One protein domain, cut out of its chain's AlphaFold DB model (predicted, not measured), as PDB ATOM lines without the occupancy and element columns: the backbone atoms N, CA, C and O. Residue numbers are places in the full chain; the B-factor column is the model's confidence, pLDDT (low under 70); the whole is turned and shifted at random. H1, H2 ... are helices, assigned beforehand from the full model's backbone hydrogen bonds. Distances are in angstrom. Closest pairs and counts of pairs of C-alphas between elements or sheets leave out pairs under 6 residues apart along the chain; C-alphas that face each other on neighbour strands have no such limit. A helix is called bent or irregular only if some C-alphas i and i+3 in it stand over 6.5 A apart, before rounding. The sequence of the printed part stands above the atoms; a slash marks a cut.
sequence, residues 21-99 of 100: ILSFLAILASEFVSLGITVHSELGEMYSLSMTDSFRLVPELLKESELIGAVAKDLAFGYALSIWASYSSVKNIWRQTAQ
ATOM      1  N   ILE A  21     -15.414 -30.630 -50.376       87.69
ATOM      2  CA  ILE A  21     -16.296 -30.572 -49.194       87.69
ATOM      3  C   ILE A  21     -15.855 -29.471 -48.221       87.69
ATOM      4  O   ILE A  21     -16.684 -28.688 -47.762       87.69
ATOM      5  N   LEU A  22     -14.554 -29.372 -47.934       88.94
ATOM      6  CA  LEU A  22     -14.008 -28.333 -47.060       88.94
ATOM      7  C   LEU A  22     -14.193 -26.927 -47.639       88.94
ATOM      8  O   LEU A  22     -14.440 -25.998 -46.881       88.94
ATOM      9  N   SER A  23     -14.132 -26.768 -48.962       87.50
ATOM     10  CA  SER A  23     -14.393 -25.480 -49.614       87.50
ATOM     11  C   SER A  23     -15.858 -25.063 -49.460       87.50
ATOM     12  O   SER A  23     -16.134 -23.898 -49.188       87.50
ATOM     13  N   PHE A  24     -16.795 -26.012 -49.563       88.44
ATOM     14  CA  PHE A  24     -18.211 -25.753 -49.281       88.44
ATOM     15  C   PHE A  24     -18.433 -25.383 -47.803       88.44
ATOM     16  O   PHE A  24     -19.090 -24.386 -47.506       88.44
ATOM     17  N   LEU A  25     -17.823 -26.129 -46.875       91.75
ATOM     18  CA  LEU A  25     -17.871 -25.829 -45.438       91.75
ATOM     19  C   LEU A  25     -17.282 -24.455 -45.097       91.75
ATOM     20  O   LEU A  25     -17.835 -23.751 -44.259       91.75
ATOM     21  N   ALA A  26     -16.188 -24.060 -45.747       91.94
ATOM     22  CA  ALA A  26     -15.565 -22.760 -45.534       91.94
ATOM     23  C   ALA A  26     -16.489 -21.602 -45.933       91.94
ATOM     24  O   ALA A  26     -16.522 -20.596 -45.234       91.94
ATOM     25  N   ILE A  27     -17.271 -21.752 -47.005       92.62
ATOM     26  CA  ILE A  27     -18.237 -20.732 -47.438       92.62
ATOM     27  C   ILE A  27     -19.368 -20.595 -46.408       92.62
ATOM     28  O   ILE A  27     -19.675 -19.478 -46.004       92.62
ATOM     29  N   LEU A  28     -19.912 -21.710 -45.898       89.81
ATOM     30  CA  LEU A  28     -20.895 -21.685 -44.799       89.81
ATOM     31  C   LEU A  28     -20.341 -21.017 -43.542       89.81
ATOM     32  O   LEU A  28     -21.003 -20.184 -42.930       89.81
ATOM     33  N   ALA A  29     -19.128 -21.401 -43.143       89.44
ATOM     34  CA  ALA A  29     -18.491 -20.856 -41.954       89.44
ATOM     35  C   ALA A  29     -18.203 -19.359 -42.114       89.44
ATOM     36  O   ALA A  29     -18.429 -18.596 -41.181       89.44
ATOM     37  N   SER A  30     -17.749 -18.935 -43.296       92.19
ATOM     38  CA  SER A  30     -17.507 -17.526 -43.611       92.19
ATOM     39  C   SER A  30     -18.783 -16.701 -43.489       92.19
ATOM     40  O   SER A  30     -18.744 -15.629 -42.898       92.19
ATOM     41  N   GLU A  31     -19.904 -17.211 -43.996       90.25
ATOM     42  CA  GLU A  31     -21.199 -16.537 -43.905       90.25
ATOM     43  C   GLU A  31     -21.663 -16.410 -42.448       90.25
ATOM     44  O   GLU A  31     -22.017 -15.327 -41.987       90.25
ATOM     45  N   PHE A  32     -21.555 -17.488 -41.666       86.62
ATOM     46  CA  PHE A  32     -21.915 -17.477 -40.246       86.62
ATOM     47  C   PHE A  32     -21.039 -16.523 -39.416       86.62
ATOM     48  O   PHE A  32     -21.530 -15.831 -38.522       86.62
ATOM     49  N   VAL A  33     -19.738 -16.466 -39.715       88.50
ATOM     50  CA  VAL A  33     -18.804 -15.527 -39.077       88.50
ATOM     51  C   VAL A  33     -19.112 -14.091 -39.485       88.50
ATOM     52  O   VAL A  33     -19.130 -13.222 -38.618       88.50
ATOM     53  N   SER A  34     -19.397 -13.850 -40.766       87.81
ATOM     54  CA  SER A  34     -19.788 -12.536 -41.283       87.81
ATOM     55  C   SER A  34     -21.022 -12.010 -40.551       87.81
ATOM     56  O   SER A  34     -20.979 -10.927 -39.976       87.81
ATOM     57  N   LEU A  35     -22.073 -12.832 -40.440       86.69
ATOM     58  CA  LEU A  35     -23.274 -12.496 -39.672       86.69
ATOM     59  C   LEU A  35     -22.959 -12.201 -38.206       86.69
ATOM     60  O   LEU A  35     -23.428 -11.201 -37.672       86.69
ATOM     61  N   GLY A  36     -22.143 -13.028 -37.549       83.88
ATOM     62  CA  GLY A  36     -21.742 -12.786 -36.162       83.88
ATOM     63  C   GLY A  36     -21.011 -11.455 -35.967       83.88
ATOM     64  O   GLY A  36     -21.264 -10.756 -34.985       83.88
ATOM     65  N   ILE A  37     -20.151 -11.076 -36.918       85.00
ATOM     66  CA  ILE A  37     -19.449  -9.787 -36.915       85.00
ATOM     67  C   ILE A  37     -20.430  -8.637 -37.151       85.00
ATOM     68  O   ILE A  37     -20.378  -7.664 -36.407       85.00
ATOM     69  N   THR A  38     -21.340  -8.746 -38.121       85.19
ATOM     70  CA  THR A  38     -22.356  -7.716 -38.398       85.19
ATOM     71  C   THR A  38     -23.246  -7.482 -37.183       85.19
ATOM     72  O   THR A  38     -23.416  -6.348 -36.747       85.19
ATOM     73  N   VAL A  39     -23.728  -8.557 -36.556       82.44
ATOM     74  CA  VAL A  39     -24.530  -8.499 -35.326       82.44
ATOM     75  C   VAL A  39     -23.746  -7.840 -34.195       82.44
ATOM     76  O   VAL A  39     -24.290  -7.009 -33.476       82.44
ATOM     77  N   HIS A  40     -22.466  -8.171 -34.027       79.56
ATOM     78  CA  HIS A  40     -21.628  -7.521 -33.022       79.56
ATOM     79  C   HIS A  40     -21.360  -6.045 -33.347       79.56
ATOM     80  O   HIS A  40     -21.369  -5.219 -32.442       79.56
ATOM     81  N   SER A  41     -21.171  -5.691 -34.615       80.00
ATOM     82  CA  SER A  41     -20.960  -4.306 -35.036       80.00
ATOM     83  C   SER A  41     -22.205  -3.449 -34.809       80.00
ATOM     84  O   SER A  41     -22.083  -2.333 -34.324       80.00
ATOM     85  N   GLU A  42     -23.397  -3.960 -35.125       78.19
ATOM     86  CA  GLU A  42     -24.637  -3.185 -35.015       78.19
ATOM     87  C   GLU A  42     -25.219  -3.178 -33.595       78.19
ATOM     88  O   GLU A  42     -25.639  -2.137 -33.091       78.19
ATOM     89  N   LEU A  43     -25.228  -4.327 -32.908       69.25
ATOM     90  CA  LEU A  43     -25.803  -4.450 -31.561       69.25
ATOM     91  C   LEU A  43     -24.763  -4.254 -30.454       69.25
ATOM     92  O   LEU A  43     -25.117  -3.844 -29.349       69.25
ATOM     93  N   GLY A  44     -23.486  -4.538 -30.714       62.62
ATOM     94  CA  GLY A  44     -22.407  -4.332 -29.747       62.62
ATOM     95  C   GLY A  44     -22.135  -2.853 -29.482       62.62
ATOM     96  O   GLY A  44     -21.896  -2.501 -28.328       62.62
ATOM     97  N   GLU A  45     -22.272  -1.982 -30.490       62.59
ATOM     98  CA  GLU A  45     -22.196  -0.528 -30.287       62.59
ATOM     99  C   GLU A  45     -23.349   0.008 -29.422       62.59
ATOM    100  O   GLU A  45     -23.126   0.893 -28.598       62.59
ATOM    101  N   MET A  46     -24.567  -0.540 -29.547       57.25
ATOM    102  CA  MET A  46     -25.727  -0.071 -28.770       57.25
ATOM    103  C   MET A  46     -25.860  -0.701 -27.376       57.25
ATOM    104  O   MET A  46     -26.337  -0.037 -26.459       57.25
ATOM    105  N   TYR A  47     -25.487  -1.972 -27.206       58.91
ATOM    106  CA  TYR A  47     -25.791  -2.753 -25.996       58.91
ATOM    107  C   TYR A  47     -24.562  -3.304 -25.263       58.91
ATOM    108  O   TYR A  47     -24.725  -4.012 -24.268       58.91
ATOM    109  N   SER A  48     -23.331  -2.992 -25.694       58.69
ATOM    110  CA  SER A  48     -22.090  -3.545 -25.110       58.69
ATOM    111  C   SER A  48     -22.096  -5.081 -25.020       58.69
ATOM    112  O   SER A  48     -21.613  -5.679 -24.059       58.69
ATOM    113  N   LEU A  49     -22.696  -5.732 -26.020       62.00
ATOM    114  CA  LEU A  49     -22.785  -7.189 -26.105       62.00
ATOM    115  C   LEU A  49     -21.406  -7.796 -26.363       62.00
ATOM    116  O   LEU A  49     -20.690  -7.378 -27.273       62.00
ATOM    117  N   SER A  50     -21.050  -8.820 -25.588       72.00
ATOM    118  CA  SER A  50     -19.848  -9.612 -25.838       72.00
ATOM    119  C   SER A  50     -19.995 -10.398 -27.143       72.00
ATOM    120  O   SER A  50     -21.091 -10.826 -27.508       72.00
ATOM    121  N   MET A  51     -18.878 -10.649 -27.827       67.00
ATOM    122  CA  MET A  51     -18.836 -11.338 -29.123       67.00
ATOM    123  C   MET A  51     -19.595 -12.677 -29.096       67.00
ATOM    124  O   MET A  51     -20.316 -13.017 -30.029       67.00
ATOM    125  N   THR A  52     -19.508 -13.420 -27.989       74.06
ATOM    126  CA  THR A  52     -20.218 -14.693 -27.784       74.06
ATOM    127  C   THR A  52     -21.736 -14.558 -27.717       74.06
ATOM    128  O   THR A  52     -22.443 -15.469 -28.147       74.06
ATOM    129  N   ASP A  53     -22.245 -13.447 -27.188       76.12
ATOM    130  CA  ASP A  53     -23.684 -13.205 -27.112       76.12
ATOM    131  C   ASP A  53     -24.233 -12.820 -28.486       76.12
ATOM    132  O   ASP A  53     -25.281 -13.319 -28.889       76.12
ATOM    133  N   SER A  54     -23.464 -12.059 -29.272       74.75
ATOM    134  CA  SER A  54     -23.777 -11.780 -30.677       74.75
ATOM    135  C   SER A  54     -23.898 -13.070 -31.499       74.75
ATOM    136  O   SER A  54     -24.893 -13.259 -32.195       74.75
ATOM    137  N   PHE A  55     -22.971 -14.025 -31.350       78.69
ATOM    138  CA  PHE A  55     -23.057 -15.324 -32.041       78.69
ATOM    139  C   PHE A  55     -24.268 -16.174 -31.629       78.69
ATOM    140  O   PHE A  55     -24.771 -16.951 -32.439       78.69
ATOM    141  N   ARG A  56     -24.759 -16.037 -30.391       82.50
ATOM    142  CA  ARG A  56     -25.984 -16.722 -29.939       82.50
ATOM    143  C   ARG A  56     -27.251 -16.137 -30.550       82.50
ATOM    144  O   ARG A  56     -28.231 -16.863 -30.685       82.50
ATOM    145  N   LEU A  57     -27.224 -14.862 -30.929       80.19
ATOM    146  CA  LEU A  57     -28.348 -14.177 -31.566       80.19
ATOM    147  C   LEU A  57     -28.428 -14.454 -33.070       80.19
ATOM    148  O   LEU A  57     -29.522 -14.427 -33.622       80.19
ATOM    149  N   VAL A  58     -27.312 -14.797 -33.725       82.88
ATOM    150  CA  VAL A  58     -27.277 -15.174 -35.154       82.88
ATOM    151  C   VAL A  58     -28.353 -16.206 -35.538       82.88
ATOM    152  O   VAL A  58     -29.105 -15.932 -36.467       82.88
ATOM    153  N   PRO A  59     -28.500 -17.369 -34.866       81.31
ATOM    154  CA  PRO A  59     -29.545 -18.334 -35.222       81.31
ATOM    155  C   PRO A  59     -30.971 -17.814 -35.005       81.31
ATOM    156  O   PRO A  59     -31.883 -18.277 -35.686       81.31
ATOM    157  N   GLU A  60     -31.179 -16.869 -34.085       82.38
ATOM    158  CA  GLU A  60     -32.481 -16.224 -33.895       82.38
ATOM    159  C   GLU A  60     -32.772 -15.253 -35.048       82.38
ATOM    160  O   GLU A  60     -33.850 -15.300 -35.628       82.38
ATOM    161  N   LEU A  61     -31.777 -14.461 -35.458       79.00
ATOM    162  CA  LEU A  61     -31.864 -13.539 -36.597       79.00
ATOM    163  C   LEU A  61     -32.022 -14.267 -37.935       79.00
ATOM    164  O   LEU A  61     -32.686 -13.772 -38.834       79.00
ATOM    165  N   LEU A  62     -31.483 -15.480 -38.067       82.00
ATOM    166  CA  LEU A  62     -31.708 -16.332 -39.237       82.00
ATOM    167  C   LEU A  62     -33.162 -16.819 -39.371       82.00
ATOM    168  O   LEU A  62     -33.514 -17.354 -40.418       82.00
ATOM    169  N   LYS A  63     -34.023 -16.656 -38.355       84.06
ATOM    170  CA  LYS A  63     -35.467 -16.934 -38.486       84.06
ATOM    171  C   LYS A  63     -36.217 -15.807 -39.205       84.06
ATOM    172  O   LYS A  63     -37.329 -16.035 -39.676       84.06
ATOM    173  N   GLU A  64     -35.624 -14.619 -39.295       83.69
ATOM    174  CA  GLU A  64     -36.168 -13.490 -40.048       83.69
ATOM    175  C   GLU A  64     -36.133 -13.815 -41.549       83.69
ATOM    176  O   GLU A  64     -35.079 -14.113 -42.119       83.69
ATOM    177  N   SER A  65     -37.291 -13.739 -42.215       80.75
ATOM    178  CA  SER A  65     -37.408 -14.093 -43.638       80.75
ATOM    179  C   SER A  65     -36.551 -13.208 -44.549       80.75
ATOM    180  O   SER A  65     -36.161 -13.642 -45.633       80.75
ATOM    181  N   GLU A  66     -36.288 -11.969 -44.143       85.31
ATOM    182  CA  GLU A  66     -35.448 -11.037 -44.893       85.31
ATOM    183  C   GLU A  66     -33.970 -11.432 -44.797       85.31
ATOM    184  O   GLU A  66     -33.283 -11.557 -45.813       85.31
ATOM    185  N   LEU A  67     -33.512 -11.735 -43.580       85.25
ATOM    186  CA  LEU A  67     -32.123 -12.076 -43.297       85.25
ATOM    187  C   LEU A  67     -31.750 -13.436 -43.894       85.25
ATOM    188  O   LEU A  67     -30.718 -13.560 -44.546       85.25
ATOM    189  N   ILE A  68     -32.624 -14.442 -43.775       88.06
ATOM    190  CA  ILE A  68     -32.380 -15.748 -44.404       88.06
ATOM    191  C   ILE A  68     -32.386 -15.660 -45.933       88.06
ATOM    192  O   ILE A  68     -31.652 -16.395 -46.589       88.06
ATOM    193  N   GLY A  69     -33.177 -14.749 -46.510       88.25
ATOM    194  CA  GLY A  69     -33.184 -14.489 -47.948       88.25
ATOM    195  C   GLY A  69     -31.863 -13.890 -48.434       88.25
ATOM    196  O   GLY A  69     -31.327 -14.335 -49.452       88.25
ATOM    197  N   ALA A  70     -31.316 -12.929 -47.686       88.38
ATOM    198  CA  ALA A  70     -30.004 -12.346 -47.958       88.38
ATOM    199  C   ALA A  70     -28.887 -13.396 -47.841       88.38
ATOM    200  O   ALA A  70     -28.149 -13.614 -48.799       88.38
ATOM    201  N   VAL A  71     -28.860 -14.142 -46.736       89.62
ATOM    202  CA  VAL A  71     -27.877 -15.206 -46.477       89.62
ATOM    203  C   VAL A  71     -27.945 -16.304 -47.534       89.62
ATOM    204  O   VAL A  71     -26.923 -16.749 -48.049       89.62
ATOM    205  N   ALA A  72     -29.147 -16.738 -47.922       91.19
ATOM    206  CA  ALA A  72     -29.313 -17.741 -48.970       91.19
ATOM    207  C   ALA A  72     -28.777 -17.249 -50.323       91.19
ATOM    208  O   ALA A  72     -28.181 -18.028 -51.071       91.19
ATOM    209  N   LYS A  73     -28.969 -15.963 -50.635       91.62
ATOM    210  CA  LYS A  73     -28.437 -15.341 -51.847       91.62
ATOM    211  C   LYS A  73     -26.910 -15.267 -51.798       91.62
ATOM    212  O   LYS A  73     -26.276 -15.707 -52.756       91.62
ATOM    213  N   ASP A  74     -26.329 -14.785 -50.707       91.44
ATOM    214  CA  ASP A  74     -24.874 -14.667 -50.552       91.44
ATOM    215  C   ASP A  74     -24.194 -16.036 -50.602       91.44
ATOM    216  O   ASP A  74     -23.210 -16.226 -51.323       91.44
ATOM    217  N   LEU A  75     -24.803 -17.045 -49.979       92.50
ATOM    218  CA  LEU A  75     -24.335 -18.423 -50.049       92.50
ATOM    219  C   LEU A  75     -24.428 -19.001 -51.471       92.50
ATOM    220  O   LEU A  75     -23.496 -19.659 -51.942       92.50
ATOM    221  N   ALA A  76     -25.522 -18.729 -52.189       93.62
ATOM    222  CA  ALA A  76     -25.679 -19.141 -53.582       93.62
ATOM    223  C   ALA A  76     -24.619 -18.494 -54.488       93.62
ATOM    224  O   ALA A  76     -24.018 -19.183 -55.318       93.62
ATOM    225  N   PHE A  77     -24.338 -17.201 -54.302       94.56
ATOM    226  CA  PHE A  77     -23.268 -16.505 -55.017       94.56
ATOM    227  C   PHE A  77     -21.887 -17.059 -54.657       94.56
ATOM    228  O   PHE A  77     -21.090 -17.326 -55.559       94.56
ATOM    229  N   GLY A  78     -21.616 -17.296 -53.372       90.88
ATOM    230  CA  GLY A  78     -20.359 -17.868 -52.891       90.88
ATOM    231  C   GLY A  78     -20.078 -19.238 -53.506       90.88
ATOM    232  O   GLY A  78     -18.981 -19.486 -54.013       90.88
ATOM    233  N   TYR A  79     -21.083 -20.112 -53.561       91.56
ATOM    234  CA  TYR A  79     -20.948 -21.410 -54.220       91.56
ATOM    235  C   TYR A  79     -20.810 -21.303 -55.733       91.56
ATOM    236  O   TYR A  79     -19.948 -21.974 -56.301       91.56
ATOM    237  N   ALA A  80     -21.599 -20.454 -56.395       92.62
ATOM    238  CA  ALA A  80     -21.493 -20.253 -57.837       92.62
ATOM    239  C   ALA A  80     -20.085 -19.777 -58.233       92.62
ATOM    240  O   ALA A  80     -19.470 -20.336 -59.145       92.62
ATOM    241  N   LEU A  81     -19.538 -18.804 -57.498       90.75
ATOM    242  CA  LEU A  81     -18.181 -18.294 -57.697       90.75
ATOM    243  C   LEU A  81     -17.116 -19.347 -57.379       90.75
ATOM    244  O   LEU A  81     -16.159 -19.487 -58.137       90.75
ATOM    245  N   SER A  82     -17.286 -20.122 -56.307       89.06
ATOM    246  CA  SER A  82     -16.361 -21.200 -55.939       89.06
ATOM    247  C   SER A  82     -16.300 -22.302 -57.001       89.06
ATOM    248  O   SER A  82     -15.213 -22.747 -57.384       89.06
ATOM    249  N   ILE A  83     -17.454 -22.693 -57.551       87.88
ATOM    250  CA  ILE A  83     -17.551 -23.655 -58.655       87.88
ATOM    251  C   ILE A  83     -16.903 -23.077 -59.916       87.88
ATOM    252  O   ILE A  83     -16.112 -23.763 -60.564       87.88
ATOM    253  N   TRP A  84     -17.177 -21.811 -60.243       89.44
ATOM    254  CA  TRP A  84     -16.584 -21.131 -61.396       89.44
ATOM    255  C   TRP A  84     -15.054 -21.043 -61.295       89.44
ATOM    256  O   TRP A  84     -14.338 -21.399 -62.233       89.44
ATOM    257  N   ALA A  85     -14.534 -20.635 -60.137       84.75
ATOM    258  CA  ALA A  85     -13.100 -20.565 -59.868       84.75
ATOM    259  C   ALA A  85     -12.449 -21.956 -59.913       84.75
ATOM    260  O   ALA A  85     -11.373 -22.143 -60.492       84.75
ATOM    261  N   SER A  86     -13.135 -22.958 -59.359       79.75
ATOM    262  CA  SER A  86     -12.670 -24.342 -59.371       79.75
ATOM    263  C   SER A  86     -12.705 -24.958 -60.765       79.75
ATOM    264  O   SER A  86     -11.851 -25.786 -61.055       79.75
ATOM    265  N   TYR A  87     -13.600 -24.546 -61.666       79.38
ATOM    266  CA  TYR A  87     -13.690 -25.099 -63.022       79.38
ATOM    267  C   TYR A  87     -12.369 -24.973 -63.804       79.38
ATOM    268  O   TYR A  87     -11.911 -25.937 -64.422       79.38
ATOM    269  N   SER A  88     -11.703 -23.814 -63.715       67.31
ATOM    270  CA  SER A  88     -10.388 -23.595 -64.340       67.31
ATOM    271  C   SER A  88      -9.309 -24.505 -63.736       67.31
ATOM    272  O   SER A  88      -8.547 -25.158 -64.457       67.31
ATOM    273  N   SER A  89      -9.298 -24.624 -62.404       69.19
ATOM    274  CA  SER A  89      -8.350 -25.474 -61.675       69.19
ATOM    275  C   SER A  89      -8.572 -26.962 -61.954       69.19
ATOM    276  O   SER A  89      -7.620 -27.680 -62.252       69.19
ATOM    277  N   VAL A  90      -9.824 -27.426 -61.946       67.81
ATOM    278  CA  VAL A  90     -10.206 -28.822 -62.206       67.81
ATOM    279  C   VAL A  90      -9.857 -29.220 -63.635       67.81
ATOM    280  O   VAL A  90      -9.284 -30.289 -63.831       67.81
ATOM    281  N   LYS A  91     -10.101 -28.355 -64.630       65.88
ATOM    282  CA  LYS A  91      -9.701 -28.607 -66.026       65.88
ATOM    283  C   LYS A  91      -8.185 -28.766 -66.163       65.88
ATOM    284  O   LYS A  91      -7.718 -29.634 -66.901       65.88
ATOM    285  N   ASN A  92      -7.413 -27.951 -65.447       64.56
ATOM    286  CA  ASN A  92      -5.955 -28.009 -65.491       64.56
ATOM    287  C   ASN A  92      -5.403 -29.260 -64.782       64.56
ATOM    288  O   ASN A  92      -4.460 -29.874 -65.275       64.56
ATOM    289  N   ILE A  93      -6.029 -29.673 -63.673       66.88
ATOM    290  CA  ILE A  93      -5.705 -30.912 -62.948       66.88
ATOM    291  C   ILE A  93      -6.046 -32.141 -63.801       66.88
ATOM    292  O   ILE A  93      -5.203 -33.020 -63.954       66.88
ATOM    293  N   TRP A  94      -7.226 -32.175 -64.430       61.47
ATOM    294  CA  TRP A  94      -7.641 -33.272 -65.314       61.47
ATOM    295  C   TRP A  94      -6.699 -33.457 -66.505       61.47
ATOM    296  O   TRP A  94      -6.361 -34.585 -66.862       61.47
ATOM    297  N   ARG A  95      -6.226 -32.355 -67.100       60.22
ATOM    298  CA  ARG A  95      -5.262 -32.409 -68.208       60.22
ATOM    299  C   ARG A  95      -3.895 -32.943 -67.771       60.22
ATOM    300  O   ARG A  95      -3.231 -33.593 -68.568       60.22
ATOM    301  N   GLN A  96      -3.491 -32.696 -66.525       60.25
ATOM    302  CA  GLN A  96      -2.251 -33.233 -65.955       60.25
ATOM    303  C   GLN A  96      -2.378 -34.718 -65.593       60.25
ATOM    304  O   GLN A  96      -1.452 -35.477 -65.839       60.25
ATOM    305  N   THR A  97      -3.532 -35.160 -65.082       56.16
ATOM    306  CA  THR A  97      -3.778 -36.582 -64.779       56.16
ATOM    307  C   THR A  97      -4.013 -37.452 -66.014       56.16
ATOM    308  O   THR A  97      -3.901 -38.662 -65.909       56.16
ATOM    309  N   ALA A  98      -4.359 -36.868 -67.167       53.19
ATOM    310  CA  ALA A  98      -4.502 -37.594 -68.435       53.19
ATOM    311  C   ALA A  98      -3.175 -37.748 -69.214       53.19
ATOM    312  O   ALA A  98      -3.158 -38.411 -70.247       53.19
ATOM    313  N   GLN A  99      -2.091 -37.103 -68.762       47.53
ATOM    314  CA  GLN A  99      -0.760 -37.144 -69.392       47.53
ATOM    315  C   GLN A  99       0.294 -37.901 -68.562       47.53
ATOM    316  O   GLN A  99       1.452 -37.946 -68.976       47.53
TER     317      GLN A  99
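What this domain is: This is residues 21 to 99 of the 100 residues of an uncharacterized protein of Lachnospiraceae bacterium (UniProt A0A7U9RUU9). Two long helices, H1 and H3, run opposite ways at a slant, with residues 23 to 31 of H1 packed on residues 71 to 82 of H3, and the short helix H2 crosses H1 on the way from the end of H1 to the beginning of H3. The last residues of H3 and the two after it, residues 87 to 99, stick out as a free arm that adds to the length of the whole. The printed part has 79 residues with three named helices, H1, H2 and H3 in that order along the chain, and no named strand; the class is all helix. It is only just loose, close to extended, with a radius of gyration of the C-alphas of 17.4 A and spans of 61 by 24 by 17 A.

How they stand to each other: H3, residues 65 to 97, is the longest helix. H1, residues 21 to 47, touches it with residues 23 to 31 alone, and H3 touches H1 with residues 71 to 82 alone. Their closest C-alphas, those of Ile 27 and Gly 78, are 6.5 A apart. The two helices run opposite ways at a shallow tilt of 33 degrees, only just short of steep. H2, residues 51 to 61, touches H1, and H1 touches H2 with residues 32 to 44 alone; the closest C-alphas, those of Gly 36 and Phe 55, are 5.0 A apart. H1 and H2 are about perpendicular, at 74 degrees. H2 and H3 are close but not clearly touching, with 1 pair of C-alphas within 8 A, those of Leu 61 and Leu 67 at 6.9 A. The O i to N i+4 pairs within hydrogen-bond range are 21 of 23 in H1, 5 of 7 in H2 and 27 of 29 in H3.

Where its parts are: H3 begins with C-alpha 65 at (-37.408, -14.093, -43.638) and ends with C-alpha 97 at (-3.778, -36.582, -64.779), 45.6 A away. It has a kink of 32 degrees near residue 89. H1 begins with C-alpha 21 at (-16.296, -30.572, -49.194) and measures 37.4 A from first to last C-alpha, with a kink of 28 degrees near residue 41. H2 measures 15.2 A and is irregular, but only just: C-alphas 56 and 59 are 6.6 A apart.

The domain as a whole: The two C-alphas farthest apart, those of Tyr 47 and Gln 99, are 60.8 A apart. Without the residues that stand free, the body spans 42 by 23 by 16 A. The links from H1 to H2 and from H2 to H3 are tight, with 3 residues each. The printed part has no cut. Its mean pLDDT is 79.8; residues 43 to 49, residue 51 and residues 88 to 99 are under 70.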